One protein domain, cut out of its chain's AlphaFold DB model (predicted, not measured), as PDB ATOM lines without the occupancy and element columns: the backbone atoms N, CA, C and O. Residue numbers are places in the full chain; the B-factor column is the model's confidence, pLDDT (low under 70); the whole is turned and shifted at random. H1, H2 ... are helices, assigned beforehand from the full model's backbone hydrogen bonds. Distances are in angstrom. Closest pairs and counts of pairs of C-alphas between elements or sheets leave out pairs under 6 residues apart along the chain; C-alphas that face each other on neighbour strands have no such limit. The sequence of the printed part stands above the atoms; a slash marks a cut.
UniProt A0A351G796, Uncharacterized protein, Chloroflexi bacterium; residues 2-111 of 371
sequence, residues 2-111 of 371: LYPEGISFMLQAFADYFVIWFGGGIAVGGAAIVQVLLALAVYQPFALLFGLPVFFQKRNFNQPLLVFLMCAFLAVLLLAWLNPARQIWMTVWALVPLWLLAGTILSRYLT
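This is residues 2 to 111 of the 371 residues of an uncharacterized protein of Chloroflexi bacterium (UniProt A0A351G796). A long helical hairpin, H5 and H6, has H2 and H3 packed on H6, with H1 set off at one end and short H4 at the other. The printed part has 110 residues with six named helices, H1 to H6 in order; it is all helix, and only just compact, close to loose, with radius of gyration of the C-alphas 15.8 A and spans 48 by 28 by 25 A.

H1, residues 7 to 22, touches no helix but is near H6, residues 88 to 109. H2, residues 33 to 43, touches residues 88 to 91 of H6 alone, the closest C-alphas being Val 36 and Ile 88, 5.3 A. H3, residues 45 to 56, touches H6, closest at C-alphas Gly 51 and Ala 102, 3.9 A. H4, residues 58 to 62, and H5, residues 64 to 82, only just touch, only at the corner, with 3 pairs of C-alphas within 8 A, the closest Phe 61 and Val 67, 5.8 A. The hairpin H5 and H6 has a shallow tilt of 25 degrees, opposite ways, closest at C-alphas Phe 73 and Ala 94, 5.0 A. Every O i to N i+4 pair is within hydrogen-bond range in H2 and H5, but 11 of 12 in H1, 4 of 8 in H3, 12 of 18 in H6 and 0 of 1 in H4, where 2 of 2 O i to N i+3 pairs are.

H1 begins at C-alpha 7, (-34.106, -25.315, -38.272). H5 is 26.3 A long; H6, 31.0 A with a kink of 44 degrees near residue 95, ends at C-alpha 109, (-40.994, -34.578, -6.498).

The two C-alphas farthest apart, Gly 24 and Thr 111, are 51.5 A apart. The printed part has no cut and no long link; pLDDT is under 70 at residues 2 to 10, 13 and 24 to 29.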
ATOM      1  N   LEU A   2     -21.384 -33.026 -39.663       37.12
ATOM      2  CA  LEU A   2     -22.585 -32.400 -39.106       37.12
ATOM      3  C   LEU A   2     -22.254 -30.918 -38.949       37.12
ATOM      4  O   LEU A   2     -21.688 -30.503 -37.941       37.12
ATOM      5  N   TYR A   3     -22.546 -30.125 -39.981       39.94
ATOM      6  CA  TYR A   3     -22.710 -28.692 -39.768       39.94
ATOM      7  C   TYR A   3     -23.828 -28.506 -38.724       39.94
ATOM      8  O   TYR A   3     -24.736 -29.342 -38.659       39.94
ATOM      9  N   PRO A   4     -23.817 -27.438 -37.907       38.72
ATOM     10  CA  PRO A   4     -25.006 -27.005 -37.186       38.72
ATOM     11  C   PRO A   4     -26.013 -26.497 -38.221       38.72
ATOM     12  O   PRO A   4     -26.226 -25.300 -38.399       38.72
ATOM     13  N   GLU A   5     -26.594 -27.417 -38.977       44.59
ATOM     14  CA  GLU A   5     -27.667 -27.111 -39.887       44.59
ATOM     15  C   GLU A   5     -28.893 -26.903 -39.010       44.59
ATOM     16  O   GLU A   5     -29.403 -27.838 -38.400       44.59
ATOM     17  N   GLY A   6     -29.266 -25.641 -38.813       53.19
ATOM     18  CA  GLY A   6     -30.294 -25.247 -37.860       53.19
ATOM     19  C   GLY A   6     -31.692 -25.772 -38.210       53.19
ATOM     20  O   GLY A   6     -31.917 -26.903 -38.629       53.19
ATOM     21  N   ILE A   7     -32.703 -24.924 -38.048       65.06
ATOM     22  CA  ILE A   7     -34.106 -25.315 -38.272       65.06
ATOM     23  C   ILE A   7     -34.358 -25.797 -39.720       65.06
ATOM     24  O   ILE A   7     -35.263 -26.599 -39.949       65.06
ATOM     25  N   SER A   8     -33.531 -25.377 -40.686       69.81
ATOM     26  CA  SER A   8     -33.587 -25.837 -42.079       69.81
ATOM     27  C   SER A   8     -33.413 -27.351 -42.213       69.81
ATOM     28  O   SER A   8     -34.182 -27.980 -42.933       69.81
ATOM     29  N   PHE A   9     -32.481 -27.947 -41.466       66.00
ATOM     30  CA  PHE A   9     -32.253 -29.390 -41.497       66.00
ATOM     31  C   PHE A   9     -33.418 -30.161 -40.899       66.00
ATOM     32  O   PHE A   9     -33.797 -31.197 -41.427       66.00
ATOM     33  N   MET A  10     -34.060 -29.639 -39.848       66.31
ATOM     34  CA  MET A  10     -35.268 -30.270 -39.301       66.31
ATOM     35  C   MET A  10     -36.405 -30.326 -40.331       66.31
ATOM     36  O   MET A  10     -37.117 -31.329 -40.403       66.31
ATOM     37  N   LEU A  11     -36.572 -29.274 -41.140       73.88
ATOM     38  CA  LEU A  11     -37.574 -29.251 -42.210       73.88
ATOM     39  C   LEU A  11     -37.194 -30.177 -43.372       73.88
ATOM     40  O   LEU A  11     -38.062 -30.869 -43.905       73.88
ATOM     41  N   GLN A  12     -35.912 -30.227 -43.734       73.12
ATOM     42  CA  GLN A  12     -35.418 -31.110 -44.787       73.12
ATOM     43  C   GLN A  12     -35.511 -32.583 -44.380       73.12
ATOM     44  O   GLN A  12     -36.072 -33.380 -45.120       73.12
ATOM     45  N   ALA A  13     -35.122 -32.921 -43.152       68.38
ATOM     46  CA  ALA A  13     -35.255 -34.253 -42.576       68.38
ATOM     47  C   ALA A  13     -36.716 -34.742 -42.553       68.38
ATOM     48  O   ALA A  13     -36.992 -35.926 -42.760       68.38
ATOM     49  N   PHE A  14     -37.673 -33.831 -42.333       73.56
ATOM     50  CA  PHE A  14     -39.094 -34.144 -42.462       73.56
ATOM     51  C   PHE A  14     -39.479 -34.453 -43.914       73.56
ATOM     52  O   PHE A  14     -40.157 -35.446 -44.152       73.56
ATOM     53  N   ALA A  15     -39.042 -33.650 -44.888       78.12
ATOM     54  CA  ALA A  15     -39.310 -33.915 -46.303       78.12
ATOM     55  C   ALA A  15     -38.667 -35.235 -46.775       78.12
ATOM     56  O   ALA A  15     -39.346 -36.066 -47.385       78.12
ATOM     57  N   ASP A  16     -37.405 -35.467 -46.413       72.44
ATOM     58  CA  ASP A  16     -36.639 -36.673 -46.739       72.44
ATOM     59  C   ASP A  16     -37.310 -37.934 -46.183       72.44
ATOM     60  O   ASP A  16     -37.371 -38.958 -46.865       72.44
ATOM     61  N   TYR A  17     -37.911 -37.856 -44.989       73.19
ATOM     62  CA  TYR A  17     -38.699 -38.953 -44.421       73.19
ATOM     63  C   TYR A  17     -39.828 -39.409 -45.363       73.19
ATOM     64  O   TYR A  17     -39.997 -40.610 -45.586       73.19
ATOM     65  N   PHE A  18     -40.588 -38.477 -45.951       80.12
ATOM     66  CA  PHE A  18     -41.666 -38.823 -46.889       80.12
ATOM     67  C   PHE A  18     -41.123 -39.348 -48.216       80.12
ATOM     68  O   PHE A  18     -41.678 -40.303 -48.763       80.12
ATOM     69  N   VAL A  19     -40.031 -38.769 -48.716       80.06
ATOM     70  CA  VAL A  19     -39.377 -39.242 -49.944       80.06
ATOM     71  C   VAL A  19     -38.918 -40.689 -49.782       80.06
ATOM     72  O   VAL A  19     -39.161 -41.503 -50.666       80.06
ATOM     73  N   ILE A  20     -38.332 -41.049 -48.641       75.88
ATOM     74  CA  ILE A  20     -37.882 -42.421 -48.387       75.88
ATOM     75  C   ILE A  20     -39.067 -43.382 -48.235       75.88
ATOM     76  O   ILE A  20     -39.042 -44.487 -48.776       75.88
ATOM     77  N   TRP A  21     -40.116 -42.972 -47.519       76.62
ATOM     78  CA  TRP A  21     -41.265 -43.838 -47.257       76.62
ATOM     79  C   TRP A  21     -42.088 -44.139 -48.519       76.62
ATOM     80  O   TRP A  21     -42.570 -45.259 -48.691       76.62
ATOM     81  N   PHE A  22     -42.258 -43.150 -49.401       81.12
ATOM     82  CA  PHE A  22     -43.136 -43.255 -50.573       81.12
ATOM     83  C   PHE A  22     -42.392 -43.376 -51.910       81.12
ATOM     84  O   PHE A  22     -42.982 -43.821 -52.891       81.12
ATOM     85  N   GLY A  23     -41.112 -43.002 -51.969       70.50
ATOM     86  CA  GLY A  23     -40.330 -42.931 -53.207       70.50
ATOM     87  C   GLY A  23     -39.762 -44.259 -53.707       70.50
ATOM     88  O   GLY A  23     -39.126 -44.275 -54.755       70.50
ATOM     89  N   GLY A  24     -39.956 -45.372 -52.987       56.00
ATOM     90  CA  GLY A  24     -39.505 -46.705 -53.419       56.00
ATOM     91  C   GLY A  24     -37.982 -46.863 -53.550       56.00
ATOM     92  O   GLY A  24     -37.518 -47.857 -54.109       56.00
ATOM     93  N   GLY A  25     -37.202 -45.900 -53.050       56.91
ATOM     94  CA  GLY A  25     -35.746 -45.954 -53.056       56.91
ATOM     95  C   GLY A  25     -35.240 -47.107 -52.194       56.91
ATOM     96  O   GLY A  25     -35.715 -47.320 -51.078       56.91
ATOM     97  N   ILE A  26     -34.271 -47.858 -52.714       49.72
ATOM     98  CA  ILE A  26     -33.556 -48.898 -51.971       49.72
ATOM     99  C   ILE A  26     -32.879 -48.210 -50.783       49.72
ATOM    100  O   ILE A  26     -31.926 -47.454 -50.959       49.72
ATOM    101  N   ALA A  27     -33.404 -48.429 -49.576       53.94
ATOM    102  CA  ALA A  27     -32.835 -47.880 -48.354       53.94
ATOM    103  C   ALA A  27     -31.448 -48.497 -48.131       53.94
ATOM    104  O   ALA A  27     -31.323 -49.655 -47.731       53.94
ATOM    105  N   VAL A  28     -30.401 -47.728 -48.417       54.12
ATOM    106  CA  VAL A  28     -29.026 -48.110 -48.101       54.12
ATOM    107  C   VAL A  28     -28.861 -48.029 -46.581       54.12
ATOM    108  O   VAL A  28     -28.868 -46.945 -46.010       54.12
ATOM    109  N   GLY A  29     -28.769 -49.192 -45.928       63.09
ATOM    110  CA  GLY A  29     -28.171 -49.357 -44.598       63.09
ATOM    111  C   GLY A  29     -28.744 -48.507 -43.458       63.09
ATOM    112  O   GLY A  29     -28.000 -47.782 -42.808       63.09
ATOM    113  N   GLY A  30     -30.046 -48.606 -43.168       71.75
ATOM    114  CA  GLY A  30     -30.621 -47.988 -41.966       71.75
ATOM    115  C   GLY A  30     -30.052 -48.577 -40.666       71.75
ATOM    116  O   GLY A  30     -29.736 -49.767 -40.594       71.75
ATOM    117  N   ALA A  31     -29.982 -47.761 -39.612       83.06
ATOM    118  CA  ALA A  31     -29.532 -48.190 -38.290       83.06
ATOM    119  C   ALA A  31     -30.351 -49.393 -37.779       83.06
ATOM    120  O   ALA A  31     -31.570 -49.510 -37.998       83.06
ATOM    121  N   ALA A  32     -29.697 -50.303 -37.057       88.56
ATOM    122  CA  ALA A  32     -30.394 -51.425 -36.437       88.56
ATOM    123  C   ALA A  32     -31.386 -50.909 -35.376       88.56
ATOM    124  O   ALA A  32     -31.108 -49.940 -34.675       88.56
ATOM    125  N   ILE A  33     -32.531 -51.578 -35.194       90.75
ATOM    126  CA  ILE A  33     -33.529 -51.183 -34.172       90.75
ATOM    127  C   ILE A  33     -32.881 -51.114 -32.781       90.75
ATOM    128  O   ILE A  33     -33.144 -50.200 -32.001       90.75
ATOM    129  N   VAL A  34     -31.974 -52.051 -32.502       91.88
ATOM    130  CA  VAL A  34     -31.191 -52.079 -31.264       91.88
ATOM    131  C   VAL A  34     -30.349 -50.812 -31.105       91.88
ATOM    132  O   VAL A  34     -30.293 -50.292 -30.004       91.88
ATOM    133  N   GLN A  35     -29.764 -50.260 -32.172       90.25
ATOM    134  CA  GLN A  35     -28.992 -49.011 -32.113       90.25
ATOM    135  C   GLN A  35     -29.872 -47.805 -31.790       90.25
ATOM    136  O   GLN A  35     -29.480 -46.946 -31.007       90.25
ATOM    137  N   VAL A  36     -31.082 -47.760 -32.353       91.25
ATOM    138  CA  VAL A  36     -32.076 -46.714 -32.070       91.25
ATOM    139  C   VAL A  36     -32.492 -46.752 -30.594       91.25
ATOM    140  O   VAL A  36     -32.518 -45.725 -29.917       91.25
ATOM    141  N   LEU A  37     -32.768 -47.951 -30.077       93.06
ATOM    142  CA  LEU A  37     -33.069 -48.178 -28.663       93.06
ATOM    143  C   LEU A  37     -31.888 -47.847 -27.753       93.06
ATOM    144  O   LEU A  37     -32.066 -47.231 -26.703       93.06
ATOM    145  N   LEU A  38     -30.687 -48.242 -28.165       92.88
ATOM    146  CA  LEU A  38     -29.461 -47.996 -27.428       92.88
ATOM    147  C   LEU A  38     -29.167 -46.501 -27.349       92.88
ATOM    148  O   LEU A  38     -28.847 -46.010 -26.273       92.88
ATOM    149  N   ALA A  39     -29.360 -45.760 -28.440       92.44
ATOM    150  CA  ALA A  39     -29.229 -44.310 -28.443       92.44
ATOM    151  C   ALA A  39     -30.212 -43.667 -27.452       92.44
ATOM    152  O   ALA A  39     -29.820 -42.835 -26.633       92.44
ATOM    153  N   LEU A  40     -31.474 -44.099 -27.449       94.06
ATOM    154  CA  LEU A  40     -32.458 -43.604 -26.488       94.06
ATOM    155  C   LEU A  40     -32.033 -43.900 -25.036       94.06
ATOM    156  O   LEU A  40     -32.086 -43.014 -24.184       94.06
ATOM    157  N   ALA A  41     -31.567 -45.120 -24.763       94.69
ATOM    158  CA  ALA A  41     -31.116 -45.544 -23.438       94.69
ATOM    159  C   ALA A  41     -29.872 -44.788 -22.952       94.69
ATOM    160  O   ALA A  41     -29.795 -44.408 -21.785       94.69
ATOM    161  N   VAL A  42     -28.910 -44.566 -23.846       93.19
ATOM    162  CA  VAL A  42     -27.590 -44.024 -23.514       93.19
ATOM    163  C   VAL A  42     -27.598 -42.504 -23.480       93.19
ATOM    164  O   VAL A  42     -27.046 -41.926 -22.551       93.19
ATOM    165  N   TYR A  43     -28.231 -41.829 -24.437       92.75
ATOM    166  CA  TYR A  43     -28.207 -40.362 -24.477       92.75
ATOM    167  C   TYR A  43     -29.354 -39.720 -23.715       92.75
ATOM    168  O   TYR A  43     -29.278 -38.543 -23.382       92.75
ATOM    169  N   GLN A  44     -30.439 -40.455 -23.460       95.69
ATOM    170  CA  GLN A  44     -31.642 -39.900 -22.839       95.69
ATOM    171  C   GLN A  44     -32.122 -40.714 -21.618       95.69
ATOM    172  O   GLN A  44     -33.336 -40.839 -21.411       95.69
ATOM    173  N   PRO A  45     -31.220 -41.226 -20.744       96.62
ATOM    174  CA  PRO A  45     -31.629 -41.995 -19.572       96.62
ATOM    175  C   PRO A  45     -32.455 -41.147 -18.606       96.62
ATOM    176  O   PRO A  45     -33.364 -41.672 -17.971       96.62
ATOM    177  N   PHE A  46     -32.210 -39.834 -18.531       97.12
ATOM    178  CA  PHE A  46     -32.987 -38.942 -17.673       97.12
ATOM    179  C   PHE A  46     -34.474 -38.942 -18.076       97.12
ATOM    180  O   PHE A  46     -35.351 -39.207 -17.254       97.12
ATOM    181  N   ALA A  47     -34.760 -38.732 -19.361       97.25
ATOM    182  CA  ALA A  47     -36.121 -38.753 -19.884       97.25
ATOM    183  C   ALA A  47     -36.782 -40.126 -19.700       97.25
ATOM    184  O   ALA A  47     -37.949 -40.202 -19.323       97.25
ATOM    185  N   LEU A  48     -36.042 -41.219 -19.906       97.44
ATOM    186  CA  LEU A  48     -36.564 -42.574 -19.717       97.44
ATOM    187  C   LEU A  48     -36.895 -42.878 -18.255       97.44
ATOM    188  O   LEU A  48     -37.997 -43.350 -17.964       97.44
ATOM    189  N   LEU A  49     -35.974 -42.579 -17.336       96.88
ATOM    190  CA  LEU A  49     -36.116 -42.883 -15.912       96.88
ATOM    191  C   LEU A  49     -37.326 -42.188 -15.287       96.88
ATOM    192  O   LEU A  49     -37.998 -42.789 -14.452       96.88
ATOM    193  N   PHE A  50     -37.636 -40.959 -15.705       97.19
ATOM    194  CA  PHE A  50     -38.776 -40.209 -15.168       97.19
ATOM    195  C   PHE A  50     -40.006 -40.215 -16.083       97.19
ATOM    196  O   PHE A  50     -41.110 -39.977 -15.608       97.19
ATOM    197  N   GLY A  51     -39.867 -40.510 -17.374       97.06
ATOM    198  CA  GLY A  51     -40.985 -40.566 -18.319       97.06
ATOM    199  C   GLY A  51     -41.692 -41.922 -18.338       97.06
ATOM    200  O   GLY A  51     -42.923 -41.980 -18.311       97.06
ATOM    201  N   LEU A  52     -40.944 -43.032 -18.320       96.94
ATOM    202  CA  LEU A  52     -41.528 -44.378 -18.392       96.94
ATOM    203  C   LEU A  52     -42.397 -44.766 -17.182       96.94
ATOM    204  O   LEU A  52     -43.441 -45.389 -17.393       96.94
ATOM    205  N   PRO A  53     -42.081 -44.384 -15.926       96.31
ATOM    206  CA  PRO A  53     -42.939 -44.718 -14.788       96.31
ATOM    207  C   PRO A  53     -44.366 -44.164 -14.896       96.31
ATOM    208  O   PRO A  53     -45.270 -44.667 -14.220       96.31
ATOM    209  N   VAL A  54     -44.600 -43.153 -15.745       95.88
ATOM    210  CA  VAL A  54     -45.939 -42.596 -15.982       95.88
ATOM    211  C   VAL A  54     -46.872 -43.659 -16.584       95.88
ATOM    212  O   VAL A  54     -48.050 -43.677 -16.219       95.88
ATOM    213  N   PHE A  55     -46.357 -44.585 -17.406       96.19
ATOM    214  CA  PHE A  55     -47.126 -45.659 -18.058       96.19
ATOM    215  C   PHE A  55     -47.695 -46.692 -17.074       96.19
ATOM    216  O   PHE A  55     -48.729 -47.298 -17.339       96.19
ATOM    217  N   PHE A  56     -47.052 -46.887 -15.922       95.56
ATOM    218  CA  PHE A  56     -47.435 -47.931 -14.963       95.56
ATOM    219  C   PHE A  56     -48.444 -47.461 -13.908       95.56
ATOM    220  O   PHE A  56     -48.965 -48.258 -13.128       95.56
ATOM    221  N   GLN A  57     -48.750 -46.165 -13.856       92.81
ATOM    222  CA  GLN A  57     -49.666 -45.617 -12.858       92.81
ATOM    223  C   GLN A  57     -51.088 -45.523 -13.421       92.81
ATOM    224  O   GLN A  57     -51.400 -44.637 -14.213       92.81
ATOM    225  N   LYS A  58     -51.997 -46.372 -12.918       92.38
ATOM    226  CA  LYS A  58     -53.416 -46.417 -13.334       92.38
ATOM    227  C   LYS A  58     -54.108 -45.044 -13.336       92.38
ATOM    228  O   LYS A  58     -54.921 -44.767 -14.207       92.38
ATOM    229  N   ARG A  59     -53.768 -44.165 -12.385       92.25
ATOM    230  CA  ARG A  59     -54.329 -42.804 -12.281       92.25
ATOM    231  C   ARG A  59     -54.058 -41.948 -13.526       92.25
ATOM    232  O   ARG A  59     -54.870 -41.080 -13.837       92.25
ATOM    233  N   ASN A  60     -52.948 -42.179 -14.222       91.62
ATOM    234  CA  ASN A  60     -52.544 -41.360 -15.364       91.62
ATOM    235  C   ASN A  60     -53.413 -41.621 -16.602       91.62
ATOM    236  O   ASN A  60     -53.623 -40.700 -17.382       91.62
ATOM    237  N   PHE A  61     -54.016 -42.810 -16.723       92.75
ATOM    238  CA  PHE A  61     -54.956 -43.133 -17.806       92.75
ATOM    239  C   PHE A  61     -56.271 -42.341 -17.743       92.75
ATOM    240  O   PHE A  61     -56.994 -42.277 -18.731       92.75
ATOM    241  N   ASN A  62     -56.563 -41.684 -16.617       94.62
ATOM    242  CA  ASN A  62     -57.719 -40.793 -16.491       94.62
ATOM    243  C   ASN A  62     -57.419 -39.355 -16.955       94.62
ATOM    244  O   ASN A  62     -58.310 -38.510 -16.924       94.62
ATOM    245  N   GLN A  63     -56.173 -39.043 -17.333       96.44
ATOM    246  CA  GLN A  63     -55.770 -37.710 -17.777       96.44
ATOM    247  C   GLN A  63     -55.547 -37.719 -19.296       96.44
ATOM    248  O   GLN A  63     -54.551 -38.289 -19.748       96.44
ATOM    249  N   PRO A  64     -56.418 -37.072 -20.098       97.06
ATOM    250  CA  PRO A  64     -56.369 -37.179 -21.557       97.06
ATOM    251  C   PRO A  64     -55.044 -36.677 -22.140       97.06
ATOM    252  O   PRO A  64     -54.531 -37.266 -23.085       97.06
ATOM    253  N   LEU A  65     -54.442 -35.649 -21.531       96.75
ATOM    254  CA  LEU A  65     -53.134 -35.136 -21.935       96.75
ATOM    255  C   LEU A  65     -52.013 -36.174 -21.750       96.75
ATOM    256  O   LEU A  65     -51.191 -36.338 -22.643       96.75
ATOM    257  N   LEU A  66     -51.977 -36.892 -20.620       96.94
ATOM    258  CA  LEU A  66     -50.944 -37.909 -20.385       96.94
ATOM    259  C   LEU A  66     -51.114 -39.097 -21.327       96.94
ATOM    260  O   LEU A  66     -50.125 -39.576 -21.872       96.94
ATOM    261  N   VAL A  67     -52.356 -39.533 -21.556       97.31
ATOM    262  CA  VAL A  67     -52.658 -40.591 -22.529       97.31
ATOM    263  C   VAL A  67     -52.226 -40.166 -23.931       97.31
ATOM    264  O   VAL A  67     -51.567 -40.940 -24.619       97.31
ATOM    265  N   PHE A  68     -52.518 -38.926 -24.335       98.00
ATOM    266  CA  PHE A  68     -52.051 -38.383 -25.609       98.00
ATOM    267  C   PHE A  68     -50.523 -38.418 -25.718       98.00
ATOM    268  O   PHE A  68     -50.012 -38.925 -26.710       98.00
ATOM    269  N   LEU A  69     -49.790 -37.954 -24.699       98.00
ATOM    270  CA  LEU A  69     -48.323 -37.971 -24.703       98.00
ATOM    271  C   LEU A  69     -47.749 -39.395 -24.741       98.00
ATOM    272  O   LEU A  69     -46.792 -39.644 -25.470       98.00
ATOM    273  N   MET A  70     -48.344 -40.340 -24.008       97.94
ATOM    274  CA  MET A  70     -47.960 -41.756 -24.054       97.94
ATOM    275  C   MET A  70     -48.166 -42.349 -25.449       97.94
ATOM    276  O   MET A  70     -47.261 -42.981 -25.992       97.94
ATOM    277  N   CYS A  71     -49.341 -42.123 -26.039       97.81
ATOM    278  CA  CYS A  71     -49.655 -42.581 -27.388       97.81
ATOM    279  C   CYS A  71     -48.755 -41.910 -28.429       97.81
ATOM    280  O   CYS A  71     -48.276 -42.592 -29.325       97.81
ATOM    281  N   ALA A  72     -48.481 -40.610 -28.296       97.56
ATOM    282  CA  ALA A  72     -47.583 -39.875 -29.179       97.56
ATOM    283  C   ALA A  72     -46.154 -40.429 -29.105       97.56
ATOM    284  O   ALA A  72     -45.560 -40.699 -30.143       97.56
ATOM    285  N   PHE A  73     -45.630 -40.673 -27.897       97.62
ATOM    286  CA  PHE A  73     -44.328 -41.317 -27.706       97.62
ATOM    287  C   PHE A  73     -44.264 -42.680 -28.403       97.62
ATOM    288  O   PHE A  73     -43.365 -42.912 -29.208       97.62
ATOM    289  N   LEU A  74     -45.235 -43.561 -28.134       97.44
ATOM    290  CA  LEU A  74     -45.267 -44.902 -28.721       97.44
ATOM    291  C   LEU A  74     -45.446 -44.866 -30.241       97.44
ATOM    292  O   LEU A  74     -44.777 -45.618 -30.942       97.44
ATOM    293  N   ALA A  75     -46.310 -43.990 -30.758       96.88
ATOM    294  CA  ALA A  75     -46.554 -43.856 -32.188       96.88
ATOM    295  C   ALA A  75     -45.303 -43.368 -32.923       96.88
ATOM    296  O   ALA A  75     -44.910 -43.968 -33.919       96.88
ATOM    297  N   VAL A  76     -44.640 -42.325 -32.419       94.56
ATOM    298  CA  VAL A  76     -43.418 -41.792 -33.035       94.56
ATOM    299  C   VAL A  76     -42.268 -42.792 -32.944       94.56
ATOM    300  O   VAL A  76     -41.545 -42.982 -33.920       94.56
ATOM    301  N   LEU A  77     -42.116 -43.476 -31.807       94.81
ATOM    302  CA  LEU A  77     -41.106 -44.521 -31.654       94.81
ATOM    303  C   LEU A  77     -41.354 -45.684 -32.627       94.81
ATOM    304  O   LEU A  77     -40.420 -46.155 -33.271       94.81
ATOM    305  N   LEU A  78     -42.613 -46.102 -32.787       94.75
ATOM    306  CA  LEU A  78     -42.998 -47.141 -33.738       94.75
ATOM    307  C   LEU A  78     -42.740 -46.707 -35.186       94.75
ATOM    308  O   LEU A  78     -42.198 -47.491 -35.959       94.75
ATOM    309  N   LEU A  79     -43.064 -45.462 -35.549       91.69
ATOM    310  CA  LEU A  79     -42.752 -44.905 -36.871       91.69
ATOM    311  C   LEU A  79     -41.240 -44.904 -37.136       91.69
ATOM    312  O   LEU A  79     -40.804 -45.341 -38.201       91.69
ATOM    313  N   ALA A  80     -40.436 -44.507 -36.146       90.12
ATOM    314  CA  ALA A  80     -38.979 -44.551 -36.243       90.12
ATOM    315  C   ALA A  80     -38.439 -45.985 -36.406       90.12
ATOM    316  O   ALA A  80     -37.409 -46.176 -37.044       90.12
ATOM    317  N   TRP A  81     -39.113 -47.004 -35.859       90.06
ATOM    318  CA  TRP A  81     -38.698 -48.408 -35.991       90.06
ATOM    319  C   TRP A  81     -39.141 -49.060 -37.299       90.06
ATOM    320  O   TRP A  81     -38.410 -49.880 -37.861       90.06
ATOM    321  N   LEU A  82     -40.338 -48.723 -37.770       89.94
ATOM    322  CA  LEU A  82     -40.899 -49.280 -38.999       89.94
ATOM    323  C   LEU A  82     -40.285 -48.660 -40.257       89.94
ATOM    324  O   LEU A  82     -40.384 -49.261 -41.324       89.94
ATOM    325  N   ASN A  83     -39.633 -47.500 -40.143       85.69
ATOM    326  CA  ASN A  83     -38.947 -46.876 -41.269       85.69
ATOM    327  C   ASN A  83     -37.854 -47.814 -41.828       85.69
ATOM    328  O   ASN A  83     -37.036 -48.300 -41.055       85.69
ATOM    329  N   PRO A  84     -37.804 -48.100 -43.140       81.00
ATOM    330  CA  PRO A  84     -36.723 -48.893 -43.729       81.00
ATOM    331  C   PRO A  84     -35.353 -48.198 -43.655       81.00
ATOM    332  O   PRO A  84     -34.346 -48.870 -43.438       81.00
ATOM    333  N   ALA A  85     -35.299 -46.866 -43.744       83.88
ATOM    334  CA  ALA A  85     -34.084 -46.077 -43.533       83.88
ATOM    335  C   ALA A  85     -34.069 -45.491 -42.116       83.88
ATOM    336  O   ALA A  85     -34.060 -44.275 -41.922       83.88
ATOM    337  N   ARG A  86     -34.125 -46.360 -41.100       87.62
ATOM    338  CA  ARG A  86     -34.071 -45.910 -39.701       87.62
ATOM    339  C   ARG A  86     -32.824 -45.082 -39.473       87.62
ATOM    340  O   ARG A  86     -31.713 -45.512 -39.774       87.62
ATOM    341  N   GLN A  87     -33.022 -43.935 -38.852       86.62
ATOM    342  CA  GLN A  87     -31.953 -43.037 -38.470       86.62
ATOM    343  C   GLN A  87     -32.122 -42.664 -37.003       86.62
ATOM    344  O   GLN A  87     -33.236 -42.491 -36.509       86.62
ATOM    345  N   ILE A  88     -31.008 -42.556 -36.284       89.00
ATOM    346  CA  ILE A  88     -31.027 -42.337 -34.831       89.00
ATOM    347  C   ILE A  88     -31.641 -40.978 -34.489       89.00
ATOM    348  O   ILE A  88     -32.393 -40.880 -33.521       89.00
ATOM    349  N   TRP A  89     -31.454 -39.967 -35.341       84.88
ATOM    350  CA  TRP A  89     -32.070 -38.657 -35.140       84.88
ATOM    351  C   TRP A  89     -33.602 -38.673 -35.212       84.88
ATOM    352  O   TRP A  89     -34.239 -37.807 -34.618       84.88
ATOM    353  N   MET A  90     -34.228 -39.677 -35.836       86.38
ATOM    354  CA  MET A  90     -35.695 -39.794 -35.851       86.38
ATOM    355  C   MET A  90     -36.264 -39.982 -34.435       86.38
ATOM    356  O   MET A  90     -37.422 -39.650 -34.181       86.38
ATOM    357  N   THR A  91     -35.444 -40.448 -33.484       89.81
ATOM    358  CA  THR A  91     -35.837 -40.560 -32.071       89.81
ATOM    359  C   THR A  91     -36.070 -39.214 -31.400       89.81
ATOM    360  O   THR A  91     -36.801 -39.183 -30.412       89.81
ATOM    361  N   VAL A  92     -35.548 -38.102 -31.936       90.31
ATOM    362  CA  VAL A  92     -35.734 -36.750 -31.371       90.31
ATOM    363  C   VAL A  92     -37.215 -36.423 -31.191       90.31
ATOM    364  O   VAL A  92     -37.616 -35.877 -30.164       90.31
ATOM    365  N   TRP A  93     -38.058 -36.849 -32.129       90.19
ATOM    366  CA  TRP A  93     -39.502 -36.649 -32.036       90.19
ATOM    367  C   TRP A  93     -40.155 -37.470 -30.922       90.19
ATOM    368  O   TRP A  93     -41.145 -37.029 -30.345       90.19
ATOM    369  N   ALA A  94     -39.604 -38.640 -30.583       95.00
ATOM    370  CA  ALA A  94     -40.051 -39.424 -29.434       95.00
ATOM    371  C   ALA A  94     -39.559 -38.808 -28.111       95.00
ATOM    372  O   ALA A  94     -40.217 -38.950 -27.080       95.00
ATOM    373  N   LEU A  95     -38.446 -38.066 -28.126       94.81
ATOM    374  CA  LEU A  95     -37.934 -37.394 -26.930       94.81
ATOM    375  C   LEU A  95     -38.870 -36.302 -26.427       94.81
ATOM    376  O   LEU A  95     -39.033 -36.180 -25.218       94.81
ATOM    377  N   VAL A  96     -39.518 -35.543 -27.312       96.00
ATOM    378  CA  VAL A  96     -40.422 -34.449 -26.913       96.00
ATOM    379  C   VAL A  96     -41.543 -34.924 -25.970       96.00
ATOM    380  O   VAL A  96     -41.609 -34.429 -24.840       96.00
ATOM    381  N   PRO A  97     -42.408 -35.892 -26.342       97.81
ATOM    382  CA  PRO A  97     -43.437 -36.382 -25.432       97.81
ATOM    383  C   PRO A  97     -42.842 -37.083 -24.206       97.81
ATOM    384  O   PRO A  97     -43.398 -36.956 -23.115       97.81
ATOM    385  N   LEU A  98     -41.704 -37.769 -24.344       97.81
ATOM    386  CA  LEU A  98     -41.040 -38.437 -23.222       97.81
ATOM    387  C   LEU A  98     -40.543 -37.440 -22.162       97.81
ATOM    388  O   LEU A  98     -40.760 -37.656 -20.971       97.81
ATOM    389  N   TRP A  99     -39.940 -36.325 -22.577       97.88
ATOM    390  CA  TRP A  99     -39.503 -35.245 -21.689       97.88
ATOM    391  C   TRP A  99     -40.679 -34.529 -21.025       97.88
ATOM    392  O   TRP A  99     -40.609 -34.215 -19.837       97.88
ATOM    393  N   LEU A 100     -41.785 -34.322 -21.746       97.94
ATOM    394  CA  LEU A 100     -43.013 -33.781 -21.154       97.94
ATOM    395  C   LEU A 100     -43.573 -34.722 -20.077       97.94
ATOM    396  O   LEU A 100     -43.929 -34.265 -18.989       97.94
ATOM    397  N   LEU A 101     -43.589 -36.034 -20.335       97.81
ATOM    398  CA  LEU A 101     -43.962 -37.041 -19.338       97.81
ATOM    399  C   LEU A 101     -43.011 -37.002 -18.130       97.81
ATOM    400  O   LEU A 101     -43.487 -36.937 -16.995       97.81
ATOM    401  N   ALA A 102     -41.697 -36.952 -18.357       97.75
ATOM    402  CA  ALA A 102     -40.698 -36.833 -17.294       97.75
ATOM    403  C   ALA A 102     -40.920 -35.582 -16.428       97.75
ATOM    404  O   ALA A 102     -40.931 -35.672 -15.197       97.75
ATOM    405  N   GLY A 103     -41.211 -34.436 -17.050       97.00
ATOM    406  CA  GLY A 103     -41.528 -33.184 -16.362       97.00
ATOM    407  C   GLY A 103     -42.714 -33.297 -15.397       97.00
ATOM    408  O   GLY A 103     -42.719 -32.670 -14.336       97.00
ATOM    409  N   THR A 104     -43.701 -34.149 -15.692       95.19
ATOM    410  CA  THR A 104     -44.850 -34.364 -14.790       95.19
ATOM    411  C   THR A 104     -44.482 -35.124 -13.517       95.19
ATOM    412  O   THR A 104     -45.093 -34.892 -12.474       95.19
ATOM    413  N   ILE A 105     -43.487 -36.015 -13.572       93.56
ATOM    414  CA  ILE A 105     -42.956 -36.685 -12.380       93.56
ATOM    415  C   ILE A 105     -42.033 -35.731 -11.627       93.56
ATOM    416  O   ILE A 105     -42.185 -35.555 -10.417       93.56
ATOM    417  N   LEU A 106     -41.123 -35.074 -12.345       95.75
ATOM    418  CA  LEU A 106     -40.150 -34.159 -11.758       95.75
ATOM    419  C   LEU A 106     -40.831 -32.997 -11.030       95.75
ATOM    420  O   LEU A 106     -40.499 -32.735  -9.882       95.75
ATOM    421  N   SER A 107     -41.854 -32.374 -11.613       95.19
ATOM    422  CA  SER A 107     -42.618 -31.294 -10.959       95.19
ATOM    423  C   SER A 107     -43.334 -31.720  -9.673       95.19
ATOM    424  O   SER A 107     -43.602 -30.875  -8.821       95.19
ATOM    425  N   ARG A 108     -43.634 -33.013  -9.488       90.44
ATOM    426  CA  ARG A 108     -44.238 -33.521  -8.244       90.44
ATOM    427  C   ARG A 108     -43.197 -33.687  -7.139       90.44
ATOM    428  O   ARG A 108     -43.485 -33.374  -5.985       90.44
ATOM    429  N   TYR A 109     -42.009 -34.184  -7.481       91.06
ATOM    430  CA  TYR A 109     -40.994 -34.578  -6.498       91.06
ATOM    431  C   TYR A 109     -39.873 -33.548  -6.295       91.06
ATOM    432  O   TYR A 109     -39.336 -33.473  -5.195       91.06
ATOM    433  N   LEU A 110     -39.575 -32.697  -7.278       92.19
ATOM    434  CA  LEU A 110     -38.603 -31.596  -7.180       92.19
ATOM    435  C   LEU A 110     -39.218 -30.303  -6.612       92.19
ATOM    436  O   LEU A 110     -38.797 -29.195  -6.932       92.19
ATOM    437  N   THR A 111     -40.232 -30.431  -5.760       91.69
ATOM    438  CA  THR A 111     -40.755 -29.306  -4.977       91.69
ATOM    439  C   THR A 111     -39.877 -29.060  -3.752       91.69
ATOM    440  O   THR A 111     -39.182 -29.963  -3.280       91.69
TER     441      THR A 111